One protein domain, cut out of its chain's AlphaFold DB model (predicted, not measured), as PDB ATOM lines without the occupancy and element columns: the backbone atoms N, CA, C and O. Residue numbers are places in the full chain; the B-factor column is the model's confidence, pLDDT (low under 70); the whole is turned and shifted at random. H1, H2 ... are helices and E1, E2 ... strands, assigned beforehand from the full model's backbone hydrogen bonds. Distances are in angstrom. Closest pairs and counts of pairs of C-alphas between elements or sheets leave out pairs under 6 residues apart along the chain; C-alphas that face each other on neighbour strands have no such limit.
ATOM      1  N   ILE A  32       2.863  -7.700 -27.972       89.00
ATOM      2  CA  ILE A  32       2.511  -6.964 -26.759       89.00
ATOM      3  C   ILE A  32       2.821  -7.828 -25.546       89.00
ATOM      4  O   ILE A  32       2.353  -8.958 -25.434       89.00
ATOM      5  N   VAL A  33       3.564  -7.256 -24.606       89.06
ATOM      6  CA  VAL A  33       3.794  -7.846 -23.290       89.06
ATOM      7  C   VAL A  33       2.824  -7.208 -22.309       89.06
ATOM      8  O   VAL A  33       2.957  -6.028 -21.991       89.06
ATOM      9  N   VAL A  34       1.885  -7.991 -21.793       89.38
ATOM     10  CA  VAL A  34       1.043  -7.612 -20.657       89.38
ATOM     11  C   VAL A  34       1.634  -8.259 -19.417       89.38
ATOM     12  O   VAL A  34       1.775  -9.481 -19.374       89.38
ATOM     13  N   GLY A  35       1.971  -7.471 -18.399       89.81
ATOM     14  CA  GLY A  35       2.480  -8.083 -17.181       89.81
ATOM     15  C   GLY A  35       2.509  -7.222 -15.937       89.81
ATOM     16  O   GLY A  35       1.962  -6.114 -15.916       89.81
ATOM     17  N   ASP A  36       3.101  -7.786 -14.889       88.94
ATOM     18  CA  ASP A  36       3.261  -7.136 -13.594       88.94
ATOM     19  C   ASP A  36       4.688  -6.603 -13.379       88.94
ATOM     20  O   ASP A  36       5.433  -6.377 -14.335       88.94
ATOM     21  N   SER A  37       5.078  -6.400 -12.118       87.38
ATOM     22  CA  SER A  37       6.412  -5.947 -11.722       87.38
ATOM     23  C   SER A  37       7.554  -6.813 -12.248       87.38
ATOM     24  O   SER A  37       8.652  -6.301 -12.458       87.38
ATOM     25  N   ILE A  38       7.318  -8.104 -12.505       87.56
ATOM     26  CA  ILE A  38       8.327  -8.977 -13.104       87.56
ATOM     27  C   ILE A  38       8.584  -8.526 -14.545       87.56
ATOM     28  O   ILE A  38       9.724  -8.238 -14.896       87.56
ATOM     29  N   ALA A  39       7.556  -8.371 -15.381       86.19
ATOM     30  CA  ALA A  39       7.720  -7.862 -16.745       86.19
ATOM     31  C   ALA A  39       8.143  -6.376 -16.798       86.19
ATOM     32  O   ALA A  39       8.799  -5.961 -17.761       86.19
ATOM     33  N   THR A  40       7.851  -5.590 -15.752       82.69
ATOM     34  CA  THR A  40       8.437  -4.254 -15.524       82.69
ATOM     35  C   THR A  40       9.892  -4.311 -15.047       82.69
ATOM     36  O   THR A  40      10.448  -3.275 -14.714       82.69
ATOM     37  N   TYR A  41      10.543  -5.479 -15.031       84.50
ATOM     38  CA  TYR A  41      11.954  -5.648 -14.659       84.50
ATOM     39  C   TYR A  41      12.309  -5.122 -13.251       84.50
ATOM     40  O   TYR A  41      13.466  -4.785 -12.983       84.50
ATOM     41  N   LEU A  42      11.336  -5.089 -12.329       77.00
ATOM     42  CA  LEU A  42      11.562  -4.710 -10.937       77.00
ATOM     43  C   LEU A  42      12.534  -5.716 -10.303       77.00
ATOM     44  O   LEU A  42      12.243  -6.909 -10.226       77.00
ATOM     45  N   ASN A  43      13.688  -5.223  -9.845       78.38
ATOM     46  CA  ASN A  43      14.818  -6.006  -9.319       78.38
ATOM     47  C   ASN A  43      15.659  -6.769 -10.360       78.38
ATOM     48  O   ASN A  43      16.418  -7.665  -9.987       78.38
ATOM     49  N   ASP A  44      15.591  -6.413 -11.646       80.00
ATOM     50  CA  ASP A  44      16.595  -6.858 -12.620       80.00
ATOM     51  C   ASP A  44      17.960  -6.250 -12.252       80.00
ATOM     52  O   ASP A  44      18.221  -5.068 -12.474       80.00
ATOM     53  N   THR A  45      18.824  -7.060 -11.636       74.19
ATOM     54  CA  THR A  45      20.146  -6.643 -11.139       74.19
ATOM     55  C   THR A  45      21.171  -6.445 -12.252       74.19
ATOM     56  O   THR A  45      22.264  -5.934 -12.004       74.19
ATOM     57  N   ASN A  46      20.839  -6.833 -13.485       68.25
ATOM     58  CA  ASN A  46      21.694  -6.600 -14.632       68.25
ATOM     59  C   ASN A  46      21.559  -5.127 -15.050       68.25
ATOM     60  O   ASN A  46      20.585  -4.734 -15.689       68.25
ATOM     61  N   THR A  47      22.548  -4.313 -14.661       57.69
ATOM     62  CA  THR A  47      22.598  -2.834 -14.702       57.69
ATOM     63  C   THR A  47      22.563  -2.201 -16.099       57.69
ATOM     64  O   THR A  47      22.956  -1.049 -16.278       57.69
ATOM     65  N   SER A  48      22.122  -2.928 -17.121       54.72
ATOM     66  CA  SER A  48      21.901  -2.363 -18.443       54.72
ATOM     67  C   SER A  48      20.731  -1.383 -18.358       54.72
ATOM     68  O   SER A  48      19.586  -1.784 -18.161       54.72
ATOM     69  N   THR A  49      21.013  -0.096 -18.555       54.59
ATOM     70  CA  THR A  49      20.074   1.041 -18.668       54.59
ATOM     71  C   THR A  49      19.027   0.902 -19.793       54.59
ATOM     72  O   THR A  49      18.370   1.866 -20.172       54.59
ATOM     73  N   THR A  50      18.849  -0.301 -20.337       56.94
ATOM     74  CA  THR A  50      18.160  -0.611 -21.584       56.94
ATOM     75  C   THR A  50      16.928  -1.478 -21.302       56.94
ATOM     76  O   THR A  50      16.863  -2.647 -21.666       56.94
ATOM     77  N   GLY A  51      15.937  -0.924 -20.600       66.38
ATOM     78  CA  GLY A  51      14.563  -1.446 -20.600       66.38
ATOM     79  C   GLY A  51      14.318  -2.862 -20.042       66.38
ATOM     80  O   GLY A  51      13.250  -3.413 -20.327       66.38
ATOM     81  N   GLY A  52      15.235  -3.462 -19.278       79.94
ATOM     82  CA  GLY A  52      15.024  -4.743 -18.582       79.94
ATOM     83  C   GLY A  52      15.200  -6.018 -19.422       79.94
ATOM     84  O   GLY A  52      15.328  -5.966 -20.647       79.94
ATOM     85  N   PHE A  53      15.196  -7.182 -18.760       82.38
ATOM     86  CA  PHE A  53      15.484  -8.495 -19.369       82.38
ATOM     87  C   PHE A  53      14.638  -8.842 -20.597       82.38
ATOM     88  O   PHE A  53      15.180  -9.392 -21.553       82.38
ATOM     89  N   LEU A  54      13.351  -8.474 -20.626       84.12
ATOM     90  CA  LEU A  54      12.509  -8.689 -21.808       84.12
ATOM     91  C   LEU A  54      13.009  -7.883 -23.006       84.12
ATOM     92  O   LEU A  54      13.118  -8.426 -24.097       84.12
ATOM     93  N   SER A  55      13.398  -6.620 -22.818       81.31
ATOM     94  CA  SER A  55      13.952  -5.813 -23.916       81.31
ATOM     95  C   SER A  55      15.240  -6.412 -24.469       81.31
ATOM     96  O   SER A  55      15.460  -6.373 -25.675       81.31
ATOM     97  N   ARG A  56      16.063  -7.024 -23.609       82.25
ATOM     98  CA  ARG A  56      17.272  -7.739 -24.037       82.25
ATOM     99  C   ARG A  56      16.942  -9.015 -24.813       82.25
ATOM    100  O   ARG A  56      17.582  -9.278 -25.821       82.25
ATOM    101  N   ALA A  57      15.937  -9.772 -24.372       81.62
ATOM    102  CA  ALA A  57      15.485 -10.974 -25.066       81.62
ATOM    103  C   ALA A  57      14.899 -10.647 -26.451       81.62
ATOM    104  O   ALA A  57      15.289 -11.248 -27.445       81.62
ATOM    105  N   PHE A  58      14.023  -9.643 -26.538       83.12
ATOM    106  CA  PHE A  58      13.384  -9.241 -27.796       83.12
ATOM    107  C   PHE A  58      14.343  -8.545 -28.776       83.12
ATOM    108  O   PHE A  58      14.103  -8.554 -29.981       83.12
ATOM    109  N   ALA A  59      15.464  -7.998 -28.295       80.38
ATOM    110  CA  ALA A  59      16.513  -7.474 -29.168       80.38
ATOM    111  C   ALA A  59      17.246  -8.573 -29.961       80.38
ATOM    112  O   ALA A  59      17.894  -8.262 -30.958       80.38
ATOM    113  N   ASN A  60      17.168  -9.838 -29.532       79.00
ATOM    114  CA  ASN A  60      17.768 -10.962 -30.243       79.00
ATOM    115  C   ASN A  60      16.967 -12.253 -30.016       79.00
ATOM    116  O   ASN A  60      17.283 -13.067 -29.147       79.00
ATOM    117  N   VAL A  61      15.948 -12.450 -30.849       80.50
ATOM    118  CA  VAL A  61      15.174 -13.689 -30.934       80.50
ATOM    119  C   VAL A  61      15.659 -14.456 -32.158       80.50
ATOM    120  O   VAL A  61      15.286 -14.157 -33.290       80.50
ATOM    121  N   GLY A  62      16.550 -15.425 -31.941       79.94
ATOM    122  CA  GLY A  62      17.068 -16.269 -33.024       79.94
ATOM    123  C   GLY A  62      17.846 -15.504 -34.103       79.94
ATOM    124  O   GLY A  62      17.793 -15.886 -35.266       79.94
ATOM    125  N   GLY A  63      18.544 -14.421 -33.737       77.38
ATOM    126  CA  GLY A  63      19.298 -13.573 -34.667       77.38
ATOM    127  C   GLY A  63      18.510 -12.398 -35.248       77.38
ATOM    128  O   GLY A  63      19.087 -11.593 -35.976       77.38
ATOM    129  N   PHE A  64      17.225 -12.259 -34.907       75.31
ATOM    130  CA  PHE A  64      16.372 -11.169 -35.369       75.31
ATOM    131  C   PHE A  64      15.937 -10.269 -34.214       75.31
ATOM    132  O   PHE A  64      15.726 -10.720 -33.087       75.31
ATOM    133  N   VAL A  65      15.767  -8.984 -34.513       79.50
ATOM    134  CA  VAL A  65      15.091  -8.054 -33.609       79.50
ATOM    135  C   VAL A  65      13.596  -8.292 -33.731       79.50
ATOM    136  O   VAL A  65      13.041  -8.211 -34.825       79.50
ATOM    137  N   TYR A  66      12.948  -8.552 -32.605       82.50
ATOM    138  CA  TYR A  66      11.521  -8.798 -32.538       82.50
ATOM    139  C   TYR A  66      10.833  -7.573 -31.892       82.50
ATOM    140  O   TYR A  66      10.999  -7.340 -30.691       82.50
ATOM    141  N   PRO A  67      10.091  -6.749 -32.661       81.31
ATOM    142  CA  PRO A  67       9.414  -5.559 -32.150       81.31
ATOM    143  C   PRO A  67       8.455  -5.874 -31.004       81.31
ATOM    144  O   PRO A  67       7.655  -6.809 -31.081       81.31
ATOM    145  N   MET A  68       8.496  -5.065 -29.943       82.69
ATOM    146  CA  MET A  68       7.622  -5.277 -28.795       82.69
ATOM    147  C   MET A  68       7.150  -3.988 -28.129       82.69
ATOM    148  O   MET A  68       7.840  -2.967 -28.132       82.69
ATOM    149  N   HIS A  69       5.964  -4.061 -27.527       83.50
ATOM    150  CA  HIS A  69       5.372  -3.005 -26.718       83.50
ATOM    151  C   HIS A  69       5.012  -3.546 -25.331       83.50
ATOM    152  O   HIS A  69       4.255  -4.508 -25.201       83.50
ATOM    153  N   LYS A  70       5.541  -2.915 -24.279       83.50
ATOM    154  CA  LYS A  70       5.256  -3.291 -22.888       83.50
ATOM    155  C   LYS A  70       4.060  -2.523 -22.340       83.50
ATOM    156  O   LYS A  70       4.072  -1.298 -22.292       83.50
ATOM    157  N   GLN A  71       3.078  -3.272 -21.858       86.75
ATOM    158  CA  GLN A  71       1.915  -2.828 -21.097       86.75
ATOM    159  C   GLN A  71       1.991  -3.431 -19.690       86.75
ATOM    160  O   GLN A  71       1.155  -4.242 -19.292       86.75
ATOM    161  N   THR A  72       3.047  -3.080 -18.956       84.00
ATOM    162  CA  THR A  72       3.330  -3.641 -17.630       84.00
ATOM    163  C   THR A  72       3.039  -2.618 -16.539       84.00
ATOM    164  O   THR A  72       3.232  -1.417 -16.737       84.00
ATOM    165  N   ILE A  73       2.516  -3.084 -15.406       85.00
ATOM    166  CA  ILE A  73       2.182  -2.249 -14.246       85.00
ATOM    167  C   ILE A  73       2.648  -2.993 -12.994       85.00
ATOM    168  O   ILE A  73       2.377  -4.178 -12.840       85.00
ATOM    169  N   ASP A  74       3.328  -2.331 -12.071       83.88
ATOM    170  CA  ASP A  74       3.743  -2.995 -10.834       83.88
ATOM    171  C   ASP A  74       2.521  -3.330  -9.967       83.88
ATOM    172  O   ASP A  74       1.597  -2.527  -9.841       83.88
ATOM    173  N   GLY A  75       2.484  -4.539  -9.399       84.88
ATOM    174  CA  GLY A  75       1.319  -5.020  -8.643       84.88
ATOM    175  C   GLY A  75       0.100  -5.399  -9.502       84.88
ATOM    176  O   GLY A  75      -0.987  -5.591  -8.958       84.88
ATOM    177  N   ASN A  76       0.246  -5.497 -10.830       87.94
ATOM    178  CA  ASN A  76      -0.845  -5.869 -11.738       87.94
ATOM    179  C   ASN A  76      -1.376  -7.283 -11.451       87.94
ATOM    180  O   ASN A  76      -0.611  -8.187 -11.103       87.94
ATOM    181  N   ARG A  77      -2.685  -7.465 -11.635       87.88
ATOM    182  CA  ARG A  77      -3.423  -8.711 -11.385       87.88
ATOM    183  C   ARG A  77      -4.252  -9.098 -12.603       87.88
ATOM    184  O   ARG A  77      -4.630  -8.239 -13.405       87.88
ATOM    185  N   MET A  78      -4.623 -10.370 -12.718       85.94
ATOM    186  CA  MET A  78      -5.484 -10.863 -13.803       85.94
ATOM    187  C   MET A  78      -6.821 -10.110 -13.872       85.94
ATOM    188  O   MET A  78      -7.306  -9.786 -14.958       85.94
ATOM    189  N   GLY A  79      -7.393  -9.752 -12.717       80.81
ATOM    190  CA  GLY A  79      -8.629  -8.963 -12.637       80.81
ATOM    191  C   GLY A  79      -8.533  -7.561 -13.260       80.81
ATOM    192  O   GLY A  79      -9.525  -7.036 -13.770       80.81
ATOM    193  N   ASN A  80      -7.343  -6.956 -13.281       80.56
ATOM    194  CA  ASN A  80      -7.128  -5.639 -13.888       80.56
ATOM    195  C   ASN A  80      -7.091  -5.697 -15.419       80.56
ATOM    196  O   ASN A  80      -7.370  -4.691 -16.065       80.56
ATOM    197  N   GLN A  81      -6.799  -6.865 -15.993       79.50
ATOM    198  CA  GLN A  81      -6.659  -7.074 -17.439       79.50
ATOM    199  C   GLN A  81      -7.934  -7.599 -18.109       79.50
ATOM    200  O   GLN A  81      -7.938  -7.977 -19.282       79.50
ATOM    201  N   GLN A  82      -9.049  -7.604 -17.377       75.44
ATOM    202  CA  GLN A  82     -10.349  -7.967 -17.922       75.44
ATOM    203  C   GLN A  82     -10.824  -6.970 -18.984       75.44
ATOM    204  O   GLN A  82     -10.488  -5.783 -18.963       75.44
ATOM    205  N   ALA A  83     -11.689  -7.449 -19.880       65.50
ATOM    206  CA  ALA A  83     -12.244  -6.667 -20.983       65.50
ATOM    207  C   ALA A  83     -12.863  -5.327 -20.547       65.50
ATOM    208  O   ALA A  83     -12.729  -4.342 -21.268       65.50
ATOM    209  N   ALA A  84     -13.506  -5.298 -19.378       67.94
ATOM    210  CA  ALA A  84     -14.135  -4.105 -18.819       67.94
ATOM    211  C   ALA A  84     -13.127  -3.097 -18.233       67.94
ATOM    212  O   ALA A  84     -13.405  -1.902 -18.199       67.94
ATOM    213  N   ASN A  85     -11.952  -3.566 -17.804       67.94
ATOM    214  CA  ASN A  85     -11.050  -2.807 -16.936       67.94
ATOM    215  C   ASN A  85      -9.824  -2.261 -17.682       67.94
ATOM    216  O   ASN A  85      -9.254  -1.254 -17.266       67.94
ATOM    217  N   ALA A  86      -9.459  -2.864 -18.819       71.25
ATOM    218  CA  ALA A  86      -8.296  -2.473 -19.619       71.25
ATOM    219  C   ALA A  86      -8.617  -2.134 -21.097       71.25
ATOM    220  O   ALA A  86      -7.883  -2.550 -21.999       71.25
ATOM    221  N   PRO A  87      -9.672  -1.351 -21.412       68.44
ATOM    222  CA  PRO A  87     -10.068  -1.101 -22.802       68.44
ATOM    223  C   PRO A  87      -8.974  -0.389 -23.613       68.44
ATOM    224  O   PRO A  87      -8.783  -0.697 -24.785       68.44
ATOM    225  N   LYS A  88      -8.206   0.515 -22.986       69.25
ATOM    226  CA  LYS A  88      -7.122   1.255 -23.657       69.25
ATOM    227  C   LYS A  88      -5.922   0.378 -24.015       69.25
ATOM    228  O   LYS A  88      -5.323   0.592 -25.061       69.25
ATOM    229  N   GLN A  89      -5.582  -0.605 -23.182       73.50
ATOM    230  CA  GLN A  89      -4.468  -1.522 -23.457       73.50
ATOM    231  C   GLN A  89      -4.785  -2.420 -24.664       73.50
ATOM    232  O   GLN A  89      -3.929  -2.648 -25.519       73.50
ATOM    233  N   ARG A  90      -6.057  -2.810 -24.811       76.62
ATOM    234  CA  ARG A  90      -6.540  -3.664 -25.906       76.62
ATOM    235  C   ARG A  90      -6.619  -2.980 -27.269       76.62
ATOM    236  O   ARG A  90      -6.673  -3.678 -28.275       76.62
ATOM    237  N   LEU A  91      -6.577  -1.646 -27.332       80.75
ATOM    238  CA  LEU A  91      -6.587  -0.905 -28.603       80.75
ATOM    239  C   LEU A  91      -5.389  -1.239 -29.497       80.75
ATOM    240  O   LEU A  91      -5.488  -1.111 -30.712       80.75
ATOM    241  N   LEU A  92      -4.272  -1.666 -28.904       78.88
ATOM    242  CA  LEU A  92      -3.062  -2.018 -29.644       78.88
ATOM    243  C   LEU A  92      -3.022  -3.492 -30.079       78.88
ATOM    244  O   LEU A  92      -2.217  -3.849 -30.932       78.88
ATOM    245  N   TRP A  93      -3.896  -4.344 -29.533       81.69
ATOM    246  CA  TRP A  93      -3.883  -5.792 -29.778       81.69
ATOM    247  C   TRP A  93      -4.148  -6.186 -31.240       81.69
ATOM    248  O   TRP A  93      -3.523  -7.138 -31.696       81.69
ATOM    249  N   PRO A  94      -4.992  -5.473 -32.012       83.25
ATOM    250  CA  PRO A  94      -5.160  -5.762 -33.438       83.25
ATOM    251  C   PRO A  94      -3.915  -5.492 -34.297       83.25
ATOM    252  O   PRO A  94      -3.893  -5.890 -35.456       83.25
ATOM    253  N   TYR A  95      -2.907  -4.791 -33.764       79.06
ATOM    254  CA  TYR A  95      -1.700  -4.393 -34.499       79.06
ATOM    255  C   TYR A  95      -0.474  -5.252 -34.169       79.06
ATOM    256  O   TYR A  95       0.635  -4.915 -34.578       79.06
ATOM    257  N   VAL A  96      -0.658  -6.342 -33.425       82.25
ATOM    258  CA  VAL A  96       0.410  -7.280 -33.073       82.25
ATOM    259  C   VAL A  96       0.047  -8.698 -33.475       82.25
ATOM    260  O   VAL A  96      -1.126  -9.046 -33.575       82.25
ATOM    261  N   THR A  97       1.068  -9.516 -33.719       87.75
ATOM    262  CA  THR A  97       0.890 -10.937 -34.033       87.75
ATOM    263  C   THR A  97       0.767 -11.771 -32.769       87.75
ATOM    264  O   THR A  97       0.041 -12.761 -32.759       87.75
ATOM    265  N   ASP A  98       1.437 -11.348 -31.696       88.44
ATOM    266  CA  ASP A  98       1.591 -12.136 -30.483       88.44
ATOM    267  C   ASP A  98       1.284 -11.315 -29.226       88.44
ATOM    268  O   ASP A  98       1.604 -10.127 -29.116       88.44
ATOM    269  N   ILE A  99       0.684 -11.966 -28.230       89.19
ATOM    270  CA  ILE A  99       0.464 -11.387 -26.903       89.19
ATOM    271  C   ILE A  99       1.103 -12.309 -25.873       89.19
ATOM    272  O   ILE A  99       0.693 -13.456 -25.708       89.19
ATOM    273  N   LEU A 100       2.092 -11.784 -25.155       89.12
ATOM    274  CA  LEU A 100       2.713 -12.449 -24.020       89.12
ATOM    275  C   LEU A 100       2.064 -11.931 -22.741       89.12
ATOM    276  O   LEU A 100       2.139 -10.740 -22.444       89.12
ATOM    277  N   VAL A 101       1.443 -12.827 -21.973       89.31
ATOM    278  CA  VAL A 101       0.806 -12.490 -20.694       89.31
ATOM    279  C   VAL A 101       1.620 -13.082 -19.551       89.31
ATOM    280  O   VAL A 101       1.728 -14.298 -19.424       89.31
ATOM    281  N   GLN A 102       2.178 -12.214 -18.712       89.94
ATOM    282  CA  GLN A 102       2.887 -12.576 -17.488       89.94
ATOM    283  C   GLN A 102       2.155 -11.958 -16.295       89.94
ATOM    284  O   GLN A 102       2.389 -10.816 -15.930       89.94
ATOM    285  N   LEU A 103       1.222 -12.702 -15.710       88.62
ATOM    286  CA  LEU A 103       0.406 -12.277 -14.570       88.62
ATOM    287  C   LEU A 103       0.094 -13.491 -13.691       88.62
ATOM    288  O   LEU A 103       0.313 -14.629 -14.104       88.62
TER     289      LEU A 103
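AT A GLANCE: This is residues 32 to 103 of the 109 residues of an uncharacterized protein of Rhizobium leguminosarum bv. viciae (UniProt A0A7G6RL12). A small sheet of three parallel strands is the middle slab, with H1 and the loops next to it toward one end of the longest axis and the short helices H2 and H3 toward the other. The helices only graze the sheet, and residues 83 to 88 stick out beyond it. The printed part has 72 residues, with elements in the order E1 H1 E2 H2 H3 E3 and the sheet order E2 E1 E3. The class is mixed, helices and strands, though under half of the residues are in named elements. The whole is compact, with a radius of gyration of the C-alphas of 12.9 A and spans of 36 by 27 by 15 A.

IN THESE COORDINATES: E1, residues 32 to 35, begins at C-alpha 32 (2.511, -6.964, -26.759) and is 9.6 A long. H1, residues 52 to 58, is 10.4 A long, and E2, residues 68 to 72, 12.1 A. H2, residues 78 to 81, and H3, residues 87 to 90, are each 5.4 A. E3, residues 98 to 102, is 13.1 A and ends at C-alpha 102 (2.887, -12.576, -17.488).

HOW THE PARTS SIT: Inner strand E1 is parallel to E2 at 23 degrees, with N 71 and O 33 2.8 A apart, and to E3 at 10 degrees, with N 34 and O 100 2.8 A apart. E1, H1, E2 is a strand-helix-strand unit, two parallel neighbour strands with a helix between, and its crossover is right-handed. E2, H2 H3, E3 is a split one, with E1 between its strands, also right-handed. The closest C-alphas of H1 and E2 are those of Phe 58 and Met 68, 7.1 A apart; those of E2 and H3 are Gln 71 and Gln 89, 6.9 A. H1 is apart from H2 and H3. Every O i to N i+4 pair in H1 is within hydrogen-bond range; H2 and H3 are too short for such a pair.

THE WHOLE: The C-alphas of Gly 63 and Ala 84, the two farthest apart, are 38.2 A apart. The printed part has no cut, and the link E1 to H1, 16 residues, is long. The model's pLDDT is under 70 at residues 46 to 51, 83 to 85 and 87 to 88.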